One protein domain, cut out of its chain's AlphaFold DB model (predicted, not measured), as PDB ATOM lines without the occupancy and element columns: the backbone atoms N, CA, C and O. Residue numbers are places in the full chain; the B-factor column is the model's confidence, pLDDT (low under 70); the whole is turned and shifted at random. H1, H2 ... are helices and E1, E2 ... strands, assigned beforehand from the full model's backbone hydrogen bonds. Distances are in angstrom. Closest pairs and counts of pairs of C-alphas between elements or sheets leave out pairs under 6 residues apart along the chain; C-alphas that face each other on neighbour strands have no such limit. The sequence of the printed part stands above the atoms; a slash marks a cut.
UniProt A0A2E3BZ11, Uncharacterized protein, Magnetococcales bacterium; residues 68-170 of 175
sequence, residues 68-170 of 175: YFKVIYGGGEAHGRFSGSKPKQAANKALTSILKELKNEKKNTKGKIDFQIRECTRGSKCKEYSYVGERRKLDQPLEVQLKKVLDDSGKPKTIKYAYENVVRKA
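This is residues 68 to 170 of the 175 residues of an uncharacterized protein of Magnetococcales bacterium (UniProt A0A2E3BZ11). A five-stranded sheet, curled like part of a barrel, wraps round one helix, H1. The long hairpin of E4 and E5 bends at residues 139 and 162, and its far end makes an arm leading away from the helix. The printed part has 103 residues, with E1, E2, H1, E3, E4 and E5 along the chain; the sheet runs E2 E1 E3 E4 E5, all antiparallel, and the class is mixed, helices and strands. It has two layers, with H1 on one face of the sheet, and is loose, with a radius of gyration of the C-alphas of 16.0 A and spans of 49 by 33 by 23 A.

Start at E1, residues 68 to 72, which forms a hairpin with E2, residues 78 to 84; N 82 and O 69 are 2.8 A apart, within hydrogen-bond range. H1, residues 87 to 104, is on the sheet; its closest C-alphas to E2 are those of Ala 90 and Gly 84, 5.2 A apart. In H1 every O i to N i+4 pair is within hydrogen-bond range. Go on to E3, residues 112 to 119, antiparallel to E1, with N 72 and O 116 at 2.8 A. E2, H1 and E3 form a split strand-helix-strand unit, two strands running the same way with E1 between them, and its crossover is right-handed. E4, residues 128 to 150, and E5, residues 156 to 169, complete a meander from E3, each strand the antiparallel neighbour of the one before; look for N 115 and O 131 at 3.0 A, and N 144 and O 159 at 2.9 A. The closest C-alphas of H1 and E5 are those of Asn 92 and Val 167, 6.5 A apart, while E1 and E5 are apart.

Find C-alpha 68 at (0.664, -43.343, 28.620), where E1 begins. H1 runs 25.9 A from C-alpha 87 at (3.685, -35.194, 27.759). E3 is 22.4 A long, E4 40.1 A and E5 35.1 A, ending at C-alpha 169 at (0.851, -25.756, 26.033).

The C-alphas farthest apart are those of Lys 125 and Ser 153, 50.0 A. The printed part has no cut, and no link is long. Mean pLDDT of the printed part is 91.3; residue 76 is under 70.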
ATOM      1  N   TYR A  68       1.767 -43.198  29.559       96.06
ATOM      2  CA  TYR A  68       0.664 -43.343  28.620       96.06
ATOM      3  C   TYR A  68      -0.329 -42.209  28.815       96.06
ATOM      4  O   TYR A  68      -0.626 -41.817  29.943       96.06
ATOM      5  N   PHE A  69      -0.848 -41.690  27.709       96.19
ATOM      6  CA  PHE A  69      -1.756 -40.554  27.692       96.19
ATOM      7  C   PHE A  69      -2.933 -40.851  26.770       96.19
ATOM      8  O   PHE A  69      -2.737 -41.301  25.641       96.19
ATOM      9  N   LYS A  70      -4.149 -40.587  27.244       95.38
ATOM     10  CA  LYS A  70      -5.361 -40.532  26.424       95.38
ATOM     11  C   LYS A  70      -5.498 -39.130  25.846       95.38
ATOM     12  O   LYS A  70      -5.234 -38.163  26.556       95.38
ATOM     13  N   VAL A  71      -5.899 -39.024  24.588       95.00
ATOM     14  CA  VAL A  71      -6.124 -37.735  23.918       95.00
ATOM     15  C   VAL A  71      -7.606 -37.460  23.883       95.00
ATOM     16  O   VAL A  71      -8.354 -38.327  23.461       95.00
ATOM     17  N   ILE A  72      -8.006 -36.270  24.304       92.56
ATOM     18  CA  ILE A  72      -9.381 -35.790  24.282       92.56
ATOM     19  C   ILE A  72      -9.418 -34.631  23.288       92.56
ATOM     20  O   ILE A  72      -8.698 -33.640  23.438       92.56
ATOM     21  N   TYR A  73     -10.217 -34.786  22.241       88.62
ATOM     22  CA  TYR A  73     -10.380 -33.814  21.164       88.62
ATOM     23  C   TYR A  73     -11.865 -33.747  20.795       88.62
ATOM     24  O   TYR A  73     -12.549 -34.762  20.852       88.62
ATOM     25  N   GLY A  74     -12.382 -32.559  20.475       83.06
ATOM     26  CA  GLY A  74     -13.798 -32.399  20.119       83.06
ATOM     27  C   GLY A  74     -14.788 -32.469  21.291       83.06
ATOM     28  O   GLY A  74     -15.971 -32.674  21.062       83.06
ATOM     29  N   GLY A  75     -14.335 -32.275  22.536       71.50
ATOM     30  CA  GLY A  75     -15.234 -32.030  23.673       71.50
ATOM     31  C   GLY A  75     -15.704 -33.252  24.469       71.50
ATOM     32  O   GLY A  75     -16.541 -33.083  25.349       71.50
ATOM     33  N   GLY A  76     -15.155 -34.454  24.253       69.38
ATOM     34  CA  GLY A  76     -15.426 -35.546  25.198       69.38
ATOM     35  C   GLY A  76     -14.809 -36.902  24.889       69.38
ATOM     36  O   GLY A  76     -14.441 -37.625  25.816       69.38
ATOM     37  N   GLU A  77     -14.642 -37.258  23.616       78.06
ATOM     38  CA  GLU A  77     -14.213 -38.614  23.270       78.06
ATOM     39  C   GLU A  77     -12.692 -38.778  23.234       78.06
ATOM     40  O   GLU A  77     -11.925 -37.902  22.821       78.06
ATOM     41  N   ALA A  78     -12.248 -39.945  23.709       82.19
ATOM     42  CA  ALA A  78     -10.843 -40.304  23.718       82.19
ATOM     43  C   ALA A  78     -10.413 -40.780  22.322       82.19
ATOM     44  O   ALA A  78     -10.665 -41.920  21.949       82.19
ATOM     45  N   HIS A  79      -9.682 -39.942  21.592       84.06
ATOM     46  CA  HIS A  79      -9.257 -40.195  20.210       84.06
ATOM     47  C   HIS A  79      -8.127 -41.237  20.079       84.06
ATOM     48  O   HIS A  79      -7.694 -41.578  18.985       84.06
ATOM     49  N   GLY A  80      -7.598 -41.734  21.201       91.38
ATOM     50  CA  GLY A  80      -6.561 -42.761  21.213       91.38
ATOM     51  C   GLY A  80      -5.651 -42.703  22.434       91.38
ATOM     52  O   GLY A  80      -5.782 -41.836  23.307       91.38
ATOM     53  N   ARG A  81      -4.707 -43.649  22.495       95.19
ATOM     54  CA  ARG A  81      -3.676 -43.740  23.537       95.19
ATOM     55  C   ARG A  81      -2.292 -43.577  22.923       95.19
ATOM     56  O   ARG A  81      -1.941 -44.286  21.986       95.19
ATOM     57  N   PHE A  82      -1.484 -42.698  23.502       96.31
ATOM     58  CA  PHE A  82      -0.126 -42.425  23.043       96.31
ATOM     59  C   PHE A  82       0.868 -42.586  24.183       96.31
ATOM     60  O   PHE A  82       0.622 -42.151  25.309       96.31
ATOM     61  N   SER A  83       2.009 -43.198  23.881       95.44
ATOM     62  CA  SER A  83       3.124 -43.331  24.811       95.44
ATOM     63  C   SER A  83       4.154 -42.220  24.621       95.44
ATOM     64  O   SER A  83       4.394 -41.733  23.506       95.44
ATOM     65  N   GLY A  84       4.812 -41.842  25.707       93.31
ATOM     66  CA  GLY A  84       6.005 -41.009  25.669       93.31
ATOM     67  C   GLY A  84       6.526 -40.698  27.060       93.31
ATOM     68  O   GLY A  84       5.778 -40.640  28.033       93.31
ATOM     69  N   SER A  85       7.823 -40.438  27.171       93.56
ATOM     70  CA  SER A  85       8.414 -40.071  28.457       93.56
ATOM     71  C   SER A  85       7.993 -38.648  28.864       93.56
ATOM     72  O   SER A  85       7.743 -38.370  30.042       93.56
ATOM     73  N   LYS A  86       7.852 -37.730  27.892       93.19
ATOM     74  CA  LYS A  86       7.379 -36.345  28.102       93.19
ATOM     75  C   LYS A  86       5.951 -36.151  27.560       93.19
ATOM     76  O   LYS A  86       5.682 -36.611  26.450       93.19
ATOM     77  N   PRO A  87       5.066 -35.373  28.223       95.06
ATOM     78  CA  PRO A  87       3.685 -35.194  27.759       95.06
ATOM     79  C   PRO A  87       3.630 -34.517  26.382       95.06
ATOM     80  O   PRO A  87       2.843 -34.903  25.529       95.06
ATOM     81  N   LYS A  88       4.564 -33.594  26.103       95.50
ATOM     82  CA  LYS A  88       4.703 -32.957  24.782       95.50
ATOM     83  C   LYS A  88       4.995 -33.961  23.654       95.50
ATOM     84  O   LYS A  88       4.539 -33.759  22.536       95.50
ATOM     85  N   GLN A  89       5.732 -35.046  23.924       95.88
ATOM     86  CA  GLN A  89       5.980 -36.085  22.914       95.88
ATOM     87  C   GLN A  89       4.688 -36.825  22.569       95.88
ATOM     88  O   GLN A  89       4.389 -37.011  21.392       95.88
ATOM     89  N   ALA A  90       3.904 -37.196  23.587       95.81
ATOM     90  CA  ALA A  90       2.590 -37.796  23.385       95.81
ATOM     91  C   ALA A  90       1.641 -36.830  22.657       95.81
ATOM     92  O   ALA A  90       0.964 -37.244  21.724       95.81
ATOM     93  N   ALA A  91       1.673 -35.535  22.991       96.00
ATOM     94  CA  ALA A  91       0.892 -34.503  22.309       96.00
ATOM     95  C   ALA A  91       1.262 -34.345  20.819       96.00
ATOM     96  O   ALA A  91       0.383 -34.217  19.975       96.00
ATOM     97  N   ASN A  92       2.548 -34.412  20.456       96.56
ATOM     98  CA  ASN A  92       2.970 -34.382  19.047       96.56
ATOM     99  C   ASN A  92       2.473 -35.612  18.262       96.56
ATOM    100  O   ASN A  92       2.064 -35.492  17.102       96.56
ATOM    101  N   LYS A  93       2.504 -36.798  18.888       95.88
ATOM    102  CA  LYS A  93       1.952 -38.027  18.294       95.88
ATOM    103  C   LYS A  93       0.433 -37.916  18.123       95.88
ATOM    104  O   LYS A  93      -0.072 -38.220  17.046       95.88
ATOM    105  N   ALA A  94      -0.253 -37.398  19.141       95.44
ATOM    106  CA  ALA A  94      -1.685 -37.131  19.140       95.44
ATOM    107  C   ALA A  94      -2.105 -36.204  17.997       95.44
ATOM    108  O   ALA A  94      -2.935 -36.586  17.177       95.44
ATOM    109  N   LEU A  95      -1.461 -35.036  17.876       95.06
ATOM    110  CA  LEU A  95      -1.723 -34.081  16.795       95.06
ATOM    111  C   LEU A  95      -1.585 -34.745  15.421       95.06
ATOM    112  O   LEU A  95      -2.383 -34.511  14.522       95.06
ATOM    113  N   THR A  96      -0.574 -35.598  15.254       94.75
ATOM    114  CA  THR A  96      -0.362 -36.314  13.993       94.75
ATOM    115  C   THR A  96      -1.506 -37.281  13.683       94.75
ATOM    116  O   THR A  96      -1.860 -37.403  12.513       94.75
ATOM    117  N   SER A  97      -2.080 -37.948  14.691       93.75
ATOM    118  CA  SER A  97      -3.264 -38.806  14.516       93.75
ATOM    119  C   SER A  97      -4.483 -37.987  14.116       93.75
ATOM    120  O   SER A  97      -5.032 -38.222  13.046       93.75
ATOM    121  N   ILE A  98      -4.787 -36.930  14.877       92.44
ATOM    122  CA  ILE A  98      -5.907 -36.019  14.601       92.44
ATOM    123  C   ILE A  98      -5.814 -35.483  13.166       92.44
ATOM    124  O   ILE A  98      -6.774 -35.505  12.406       92.44
ATOM    125  N   LEU A  99      -4.621 -35.058  12.740       92.69
ATOM    126  CA  LEU A  99      -4.399 -34.566  11.380       92.69
ATOM    127  C   LEU A  99      -4.567 -35.641  10.299       92.69
ATOM    128  O   LEU A  99      -4.852 -35.286   9.160       92.69
ATOM    129  N   LYS A 100      -4.331 -36.924  10.593       92.19
ATOM    130  CA  LYS A 100      -4.612 -38.016   9.646       92.19
ATOM    131  C   LYS A 100      -6.114 -38.248   9.535       92.19
ATOM    132  O   LYS A 100      -6.617 -38.380   8.428       92.19
ATOM    133  N   GLU A 101      -6.810 -38.229  10.660       90.31
ATOM    134  CA  GLU A 101      -8.254 -38.447  10.737       90.31
ATOM    135  C   GLU A 101      -9.007 -37.322  10.019       90.31
ATOM    136  O   GLU A 101      -9.776 -37.587   9.099       90.31
ATOM    137  N   LEU A 102      -8.634 -36.061  10.266       90.19
ATOM    138  CA  LEU A 102      -9.166 -34.909   9.529       90.19
ATOM    139  C   LEU A 102      -8.924 -34.997   8.012       90.19
ATOM    140  O   LEU A 102      -9.783 -34.588   7.234       90.19
ATOM    141  N   LYS A 103      -7.775 -35.536   7.569       90.94
ATOM    142  CA  LYS A 103      -7.511 -35.753   6.133       90.94
ATOM    143  C   LYS A 103      -8.412 -36.823   5.542       90.94
ATOM    144  O   LYS A 103      -8.899 -36.639   4.429       90.94
ATOM    145  N   ASN A 104      -8.616 -37.917   6.269       90.75
ATOM    146  CA  ASN A 104      -9.491 -39.002   5.841       90.75
ATOM    147  C   ASN A 104     -10.941 -38.511   5.723       90.75
ATOM    148  O   ASN A 104     -11.620 -38.819   4.750       90.75
ATOM    149  N   GLU A 105     -11.371 -37.653   6.649       88.31
ATOM    150  CA  GLU A 105     -12.684 -36.997   6.645       88.31
ATOM    151  C   GLU A 105     -12.794 -35.820   5.656       88.31
ATOM    152  O   GLU A 105     -13.834 -35.169   5.588       88.31
ATOM    153  N   LYS A 106     -11.732 -35.515   4.892       86.81
ATOM    154  CA  LYS A 106     -11.636 -34.362   3.972       86.81
ATOM    155  C   LYS A 106     -11.929 -33.005   4.636       86.81
ATOM    156  O   LYS A 106     -12.281 -32.041   3.956       86.81
ATOM    157  N   LYS A 107     -11.746 -32.900   5.954       83.88
ATOM    158  CA  LYS A 107     -11.876 -31.648   6.707       83.88
ATOM    159  C   LYS A 107     -10.617 -30.797   6.559       83.88
ATOM    160  O   LYS A 107      -9.523 -31.285   6.261       83.88
ATOM    161  N   ASN A 108     -10.764 -29.491   6.777       79.88
ATOM    162  CA  ASN A 108      -9.643 -28.569   6.678       79.88
ATOM    163  C   ASN A 108      -8.614 -28.850   7.788       79.88
ATOM    164  O   ASN A 108      -8.912 -28.740   8.973       79.88
ATOM    165  N   THR A 109      -7.383 -29.179   7.399       81.44
ATOM    166  CA  THR A 109      -6.264 -29.401   8.333       81.44
ATOM    167  C   THR A 109      -5.477 -28.132   8.648       81.44
ATOM    168  O   THR A 109      -4.451 -28.196   9.327       81.44
ATOM    169  N   LYS A 110      -5.863 -26.996   8.058       82.12
ATOM    170  CA  LYS A 110      -5.210 -25.708   8.278       82.12
ATOM    171  C   LYS A 110      -5.888 -25.021   9.453       82.12
ATOM    172  O   LYS A 110      -7.064 -24.686   9.369       82.12
ATOM    173  N   GLY A 111      -5.137 -24.796  10.521       87.56
ATOM    174  CA  GLY A 111      -5.629 -24.083  11.690       87.56
ATOM    175  C   GLY A 111      -4.938 -24.510  12.972       87.56
ATOM    176  O   GLY A 111      -4.048 -25.368  12.971       87.56
ATOM    177  N   LYS A 112      -5.376 -23.874  14.057       92.25
ATOM    178  CA  LYS A 112      -5.052 -24.267  15.423       92.25
ATOM    179  C   LYS A 112      -6.059 -25.318  15.871       92.25
ATOM    180  O   LYS A 112      -7.251 -25.180  15.622       92.25
ATOM    181  N   ILE A 113      -5.549 -26.372  16.485       91.69
ATOM    182  CA  ILE A 113      -6.307 -27.503  17.001       91.69
ATOM    183  C   ILE A 113      -6.068 -27.524  18.502       91.69
ATOM    184  O   ILE A 113      -4.950 -27.797  18.948       91.69
ATOM    185  N   ASP A 114      -7.114 -27.238  19.265       92.50
ATOM    186  CA  ASP A 114      -7.088 -27.347  20.715       92.50
ATOM    187  C   ASP A 114      -7.441 -28.778  21.109       92.50
ATOM    188  O   ASP A 114      -8.455 -29.333  20.688       92.50
ATOM    189  N   PHE A 115      -6.577 -29.406  21.898       93.56
ATOM    190  CA  PHE A 115      -6.795 -30.759  22.389       93.56
ATOM    191  C   PHE A 115      -6.196 -30.918  23.781       93.56
ATOM    192  O   PHE A 115      -5.274 -30.211  24.194       93.56
ATOM    193  N   GLN A 116      -6.725 -31.876  24.524       94.19
ATOM    194  CA  GLN A 116      -6.266 -32.203  25.861       94.19
ATOM    195  C   GLN A 116      -5.646 -33.592  25.854       94.19
ATOM    196  O   GLN A 116      -6.023 -34.470  25.079       94.19
ATOM    197  N   ILE A 117      -4.652 -33.797  26.711       94.88
ATOM    198  CA  ILE A 117      -4.135 -35.129  26.996       94.88
ATOM    199  C   ILE A 117      -4.229 -35.398  28.488       94.88
ATOM    200  O   ILE A 117      -3.800 -34.589  29.311       94.88
ATOM    201  N   ARG A 118      -4.753 -36.568  28.834       94.62
ATOM    202  CA  ARG A 118      -4.879 -37.041  30.208       94.62
ATOM    203  C   ARG A 118      -3.966 -38.231  30.415       94.62
ATOM    204  O   ARG A 118      -4.044 -39.217  29.684       94.62
ATOM    205  N   GLU A 119      -3.083 -38.149  31.402       95.62
ATOM    206  CA  GLU A 119      -2.227 -39.278  31.754       95.62
ATOM    207  C   GLU A 119      -3.084 -40.467  32.221       95.62
ATOM    208  O   GLU A 119      -4.016 -40.305  33.003       95.62
ATOM    209  N   CYS A 120      -2.790 -41.664  31.719       94.12
ATOM    210  CA  CYS A 120      -3.471 -42.908  32.078       94.12
ATOM    211  C   CYS A 120      -2.484 -44.023  32.458       94.12
ATOM    212  O   CYS A 120      -2.824 -45.205  32.409       94.12
ATOM    213  N   THR A 121      -1.243 -43.663  32.799       94.31
ATOM    214  CA  THR A 121      -0.246 -44.596  33.336       94.31
ATOM    215  C   THR A 121      -0.728 -45.151  34.682       94.31
ATOM    216  O   THR A 121      -1.268 -44.403  35.504       94.31
ATOM    217  N   ARG A 122      -0.510 -46.447  34.939       93.19
ATOM    218  CA  ARG A 122      -0.863 -47.096  36.215       93.19
ATOM    219  C   ARG A 122      -0.198 -46.375  37.395       93.19
ATOM    220  O   ARG A 122       1.004 -46.135  37.360       93.19
ATOM    221  N   GLY A 123      -0.984 -46.042  38.421       90.25
ATOM    222  CA  GLY A 123      -0.510 -45.334  39.620       90.25
ATOM    223  C   GLY A 123      -0.208 -43.845  39.414       90.25
ATOM    224  O   GLY A 123       0.316 -43.197  40.315       90.25
ATOM    225  N   SER A 124      -0.512 -43.282  38.239       90.94
ATOM    226  CA  SER A 124      -0.357 -41.843  38.012       90.94
ATOM    227  C   SER A 124      -1.498 -41.044  38.643       90.94
ATOM    228  O   SER A 124      -2.595 -41.547  38.863       90.94
ATOM    229  N   LYS A 125      -1.261 -39.746  38.853       91.19
ATOM    230  CA  LYS A 125      -2.281 -38.784  39.312       91.19
ATOM    231  C   LYS A 125      -3.271 -38.379  38.206       91.19
ATOM    232  O   LYS A 125      -3.958 -37.376  38.354       91.19
ATOM    233  N   CYS A 126      -3.268 -39.081  37.070       91.75
ATOM    234  CA  CYS A 126      -4.113 -38.815  35.905       91.75
ATOM    235  C   CYS A 126      -4.147 -37.340  35.472       91.75
ATOM    236  O   CYS A 126      -5.207 -36.809  35.139       91.75
ATOM    237  N   LYS A 127      -2.983 -36.671  35.509       93.38
ATOM    238  CA  LYS A 127      -2.861 -35.237  35.222       93.38
ATOM    239  C   LYS A 127      -3.303 -34.926  33.798       93.38
ATOM    240  O   LYS A 127      -2.945 -35.646  32.863       93.38
ATOM    241  N   GLU A 128      -3.999 -33.810  33.656       93.50
ATOM    242  CA  GLU A 128      -4.472 -33.299  32.381       93.50
ATOM    243  C   GLU A 128      -3.625 -32.121  31.900       93.50
ATOM    244  O   GLU A 128      -3.151 -31.289  32.680       93.50
ATOM    245  N   TYR A 129      -3.396 -32.085  30.592       94.06
ATOM    246  CA  TYR A 129      -2.603 -31.067  29.931       94.06
ATOM    247  C   TYR A 129      -3.315 -30.622  28.662       94.06
ATOM    248  O   TYR A 129      -3.497 -31.406  27.734       94.06
ATOM    249  N   SER A 130      -3.661 -29.344  28.610       94.50
ATOM    250  CA  SER A 130      -4.244 -28.709  27.432       94.50
ATOM    251  C   SER A 130      -3.137 -28.204  26.504       94.50
ATOM    252  O   SER A 130      -2.147 -27.606  26.949       94.50
ATOM    253  N   TYR A 131      -3.294 -28.453  25.210       95.56
ATOM    254  CA  TYR A 131      -2.352 -28.087  24.165       95.56
ATOM    255  C   TYR A 131      -3.079 -27.456  22.983       95.56
ATOM    256  O   TYR A 131      -4.198 -27.829  22.653       95.56
ATOM    257  N   VAL A 132      -2.378 -26.538  22.324       94.69
ATOM    258  CA  VAL A 132      -2.741 -25.987  21.022       94.69
ATOM    259  C   VAL A 132      -1.711 -26.492  20.023       94.69
ATOM    260  O   VAL A 132      -0.505 -26.279  20.202       94.69
ATOM    261  N   GLY A 133      -2.169 -27.205  18.999       94.31
ATOM    262  CA  GLY A 133      -1.331 -27.714  17.922       94.31
ATOM    263  C   GLY A 133      -1.646 -27.050  16.591       94.31
ATOM    264  O   GLY A 133      -2.801 -26.799  16.275       94.31
ATOM    265  N   GLU A 134      -0.625 -26.799  15.785       94.19
ATOM    266  CA  GLU A 134      -0.773 -26.301  14.419       94.19
ATOM    267  C   GLU A 134       0.201 -27.019  13.481       94.19
ATOM    268  O   GLU A 134       1.306 -27.414  13.870       94.19
ATOM    269  N   ARG A 135      -0.212 -27.195  12.222       94.19
ATOM    270  CA  ARG A 135       0.653 -27.714  11.160       94.19
ATOM    271  C   ARG A 135       1.133 -26.551  10.304       94.19
ATOM    272  O   ARG A 135       0.368 -26.005   9.511       94.19
ATOM    273  N   ARG A 136       2.408 -26.195  10.437       93.25
ATOM    274  CA  ARG A 136       3.032 -25.105   9.687       93.25
ATOM    275  C   ARG A 136       3.717 -25.649   8.435       93.25
ATOM    276  O   ARG A 136       4.408 -26.663   8.493       93.25
ATOM    277  N   LYS A 137       3.524 -24.985   7.295       93.62
ATOM    278  CA  LYS A 137       4.296 -25.263   6.075       93.62
ATOM    279  C   LYS A 137       5.689 -24.650   6.229       93.62
ATOM    280  O   LYS A 137       5.794 -23.502   6.651       93.62
ATOM    281  N   LEU A 138       6.724 -25.427   5.932       93.31
ATOM    282  CA  LEU A 138       8.106 -24.951   5.947       93.31
ATOM    283  C   LEU A 138       8.430 -24.269   4.612       93.31
ATOM    284  O   LEU A 138       7.979 -24.738   3.564       93.31
ATOM    285  N   ASP A 139       9.226 -23.198   4.656       94.31
ATOM    286  CA  ASP A 139       9.726 -22.529   3.447       94.31
ATOM    287  C   ASP A 139      10.697 -23.441   2.688       94.31
ATOM    288  O   ASP A 139      10.631 -23.566   1.467       94.31
ATOM    289  N   GLN A 140      11.549 -24.148   3.435       94.31
ATOM    290  CA  GLN A 140      12.447 -25.180   2.926       94.31
ATOM    291  C   GLN A 140      12.098 -26.529   3.571       94.31
ATOM    292  O   GLN A 140      11.999 -26.605   4.798       94.31
ATOM    293  N   PRO A 141      11.881 -27.601   2.786       95.31
ATOM    294  CA  PRO A 141      11.540 -28.908   3.335       95.31
ATOM    295  C   PRO A 141      12.694 -29.471   4.173       95.31
ATOM    296  O   PRO A 141      13.858 -29.370   3.797       95.31
ATOM    297  N   LEU A 142      12.360 -30.105   5.297       94.25
ATOM    298  CA  LEU A 142      13.333 -30.769   6.160       94.25
ATOM    299  C   LEU A 142      13.634 -32.170   5.621       94.25
ATOM    300  O   LEU A 142      12.731 -33.002   5.522       94.25
ATOM    301  N   GLU A 143      14.898 -32.449   5.320       94.00
ATOM    302  CA  GLU A 143      15.349 -33.770   4.881       94.00
ATOM    303  C   GLU A 143      15.953 -34.548   6.056       94.00
ATOM    304  O   GLU A 143      16.849 -34.064   6.746       94.00
ATOM    305  N   VAL A 144      15.453 -35.761   6.306       92.38
ATOM    306  CA  VAL A 144      15.938 -36.646   7.376       92.38
ATOM    307  C   VAL A 144      16.380 -37.973   6.775       92.38
ATOM    308  O   VAL A 144      15.588 -38.661   6.131       92.38
ATOM    309  N   GLN A 145      17.634 -38.354   7.019       91.19
ATOM    310  CA  GLN A 145      18.190 -39.635   6.582       91.19
ATOM    311  C   GLN A 145      17.945 -40.725   7.630       91.19
ATOM    312  O   GLN A 145      18.319 -40.595   8.800       91.19
ATOM    313  N   LEU A 146      17.342 -41.831   7.207       89.06
ATOM    314  CA  LEU A 146      17.118 -43.008   8.032       89.06
ATOM    315  C   LEU A 146      18.307 -43.960   7.910       89.06
ATOM    316  O   LEU A 146      18.417 -44.719   6.957       89.06
ATOM    317  N   LYS A 147      19.174 -43.987   8.925       86.19
ATOM    318  CA  LYS A 147      20.366 -44.862   8.936       86.19
ATOM    319  C   LYS A 147      20.054 -46.362   8.855       86.19
ATOM    320  O   LYS A 147      20.907 -47.132   8.444       86.19
ATOM    321  N   LYS A 148      18.867 -46.780   9.307       86.94
ATOM    322  CA  LYS A 148      18.468 -48.197   9.411       86.94
ATOM    323  C   LYS A 148      17.583 -48.678   8.263       86.94
ATOM    324  O   LYS A 148      17.294 -49.865   8.195       86.94
ATOM    325  N   VAL A 149      17.104 -47.767   7.418       85.44
ATOM    326  CA  VAL A 149      16.237 -48.101   6.287       85.44
ATOM    327  C   VAL A 149      17.017 -47.760   5.037       85.44
ATOM    328  O   VAL A 149      17.338 -46.594   4.824       85.44
ATOM    329  N   LEU A 150      17.352 -48.780   4.257       88.00
ATOM    330  CA  LEU A 150      18.012 -48.606   2.975       88.00
ATOM    331  C   LEU A 150      16.950 -48.526   1.874       88.00
ATOM    332  O   LEU A 150      15.893 -49.149   1.980       88.00
ATOM    333  N   ASP A 151      17.223 -47.732   0.851       83.69
ATOM    334  CA  ASP A 151      16.497 -47.776  -0.416       83.69
ATOM    335  C   ASP A 151      16.974 -48.973  -1.257       83.69
ATOM    336  O   ASP A 151      17.982 -49.607  -0.937       83.69
ATOM    337  N   ASP A 152      16.299 -49.241  -2.378       82.69
ATOM    338  CA  ASP A 152      16.602 -50.365  -3.283       82.69
ATOM    339  C   ASP A 152      18.046 -50.340  -3.829       82.69
ATOM    340  O   ASP A 152      18.589 -51.358  -4.245       82.69
ATOM    341  N   SER A 153      18.707 -49.178  -3.787       84.25
ATOM    342  CA  SER A 153      20.116 -48.990  -4.170       84.25
ATOM    343  C   SER A 153      21.119 -49.163  -3.017       84.25
ATOM    344  O   SER A 153      22.281 -48.784  -3.162       84.25
ATOM    345  N   GLY A 154      20.687 -49.640  -1.845       82.50
ATOM    346  CA  GLY A 154      21.556 -49.861  -0.680       82.50
ATOM    347  C   GLY A 154      22.020 -48.586   0.038       82.50
ATOM    348  O   GLY A 154      22.937 -48.641   0.855       82.50
ATOM    349  N   LYS A 155      21.407 -47.428  -0.246       84.88
ATOM    350  CA  LYS A 155      21.714 -46.133   0.398       84.88
ATOM    351  C   LYS A 155      20.698 -45.799   1.498       84.88
ATOM    352  O   LYS A 155      19.557 -46.238   1.393       84.88
ATOM    353  N   PRO A 156      21.060 -45.007   2.528       88.12
ATOM    354  CA  PRO A 156      20.122 -44.588   3.570       88.12
ATOM    355  C   PRO A 156      18.944 -43.796   2.996       88.12
ATOM    356  O   PRO A 156      19.135 -42.785   2.316       88.12
ATOM    357  N   LYS A 157      17.726 -44.218   3.339       91.44
ATOM    358  CA  LYS A 157      16.493 -43.602   2.858       91.44
ATOM    359  C   LYS A 157      16.340 -42.181   3.369       91.44
ATOM    360  O   LYS A 157      16.362 -41.942   4.578       91.44
ATOM    361  N   THR A 158      16.127 -41.237   2.457       92.50
ATOM    362  CA  THR A 158      15.904 -39.824   2.797       92.50
ATOM    363  C   THR A 158      14.415 -39.490   2.749       92.50
ATOM    364  O   THR A 158      13.773 -39.625   1.711       92.50
ATOM    365  N   ILE A 159      13.852 -39.027   3.870       92.69
ATOM    366  CA  ILE A 159      12.462 -38.560   3.946       92.69
ATOM    367  C   ILE A 159      12.439 -37.035   3.929       92.69
ATOM    368  O   ILE A 159      13.084 -36.392   4.758       92.69
ATOM    369  N   LYS A 160      11.650 -36.463   3.014       94.75
ATOM    370  CA  LYS A 160      11.416 -35.018   2.925       94.75
ATOM    371  C   LYS A 160      10.117 -34.637   3.633       94.75
ATOM    372  O   LYS A 160       9.039 -35.117   3.280       94.75
ATOM    373  N   TYR A 161      10.204 -33.733   4.599       94.12
ATOM    374  CA  TYR A 161       9.067 -33.191   5.335       94.12
ATOM    375  C   TYR A 161       8.819 -31.733   4.936       94.12
ATOM    376  O   TYR A 161       9.581 -30.839   5.281       94.12
ATOM    377  N   ALA A 162       7.710 -31.476   4.238       95.25
ATOM    378  CA  ALA A 162       7.302 -30.118   3.843       95.25
ATOM    379  C   ALA A 162       6.558 -29.340   4.948       95.25
ATOM    380  O   ALA A 162       6.212 -28.171   4.774       95.25
ATOM    381  N   TYR A 163       6.254 -29.998   6.068       94.00
ATOM    382  CA  TYR A 163       5.474 -29.424   7.160       94.00
ATOM    383  C   TYR A 163       6.095 -29.767   8.507       94.00
ATOM    384  O   TYR A 163       6.545 -30.894   8.707       94.00
ATOM    385  N   GLU A 164       6.011 -28.824   9.437       93.50
ATOM    386  CA  GLU A 164       6.347 -29.005  10.842       93.50
ATOM    387  C   GLU A 164       5.073 -28.994  11.695       93.50
ATOM    388  O   GLU A 164       4.140 -28.221  11.461       93.50
ATOM    389  N   ASN A 165       5.048 -29.857  12.707       94.31
ATOM    390  CA  ASN A 165       4.004 -29.882  13.719       94.31
ATOM    391  C   ASN A 165       4.468 -29.075  14.934       94.31
ATOM    392  O   ASN A 165       5.400 -29.475  15.633       94.31
ATOM    393  N   VAL A 166       3.787 -27.966  15.215       94.06
ATOM    394  CA  VAL A 166       4.089 -27.098  16.351       94.06
ATOM    395  C   VAL A 166       3.032 -27.323  17.421       94.06
ATOM    396  O   VAL A 166       1.852 -27.080  17.199       94.06
ATOM    397  N   VAL A 167       3.455 -27.784  18.597       95.31
ATOM    398  CA  VAL A 167       2.576 -27.971  19.760       95.31
ATOM    399  C   VAL A 167       3.033 -27.077  20.903       95.31
ATOM    400  O   VAL A 167       4.190 -27.140  21.346       95.31
ATOM    401  N   ARG A 168       2.107 -26.259  21.404       94.69
ATOM    402  CA  ARG A 168       2.298 -25.343  22.531       94.69
ATOM    403  C   ARG A 168       1.319 -25.692  23.639       94.69
ATOM    404  O   ARG A 168       0.201 -26.113  23.373       94.69
ATOM    405  N   LYS A 169       1.749 -25.559  24.891       93.94
ATOM    406  CA  LYS A 169       0.851 -25.756  26.033       93.94
ATOM    407  C   LYS A 169      -0.149 -24.603  26.049       93.94
ATOM    408  O   LYS A 169       0.279 -23.455  25.946       93.94
ATOM    409  N   ALA A 170      -1.438 -24.907  26.154       89.44
ATOM    410  CA  ALA A 170      -2.446 -23.867  26.280       89.44
ATOM    411  C   ALA A 170      -2.292 -23.175  27.648       89.44
ATOM    412  O   ALA A 170      -1.907 -23.838  28.627       89.44
TER     413      ALA A 170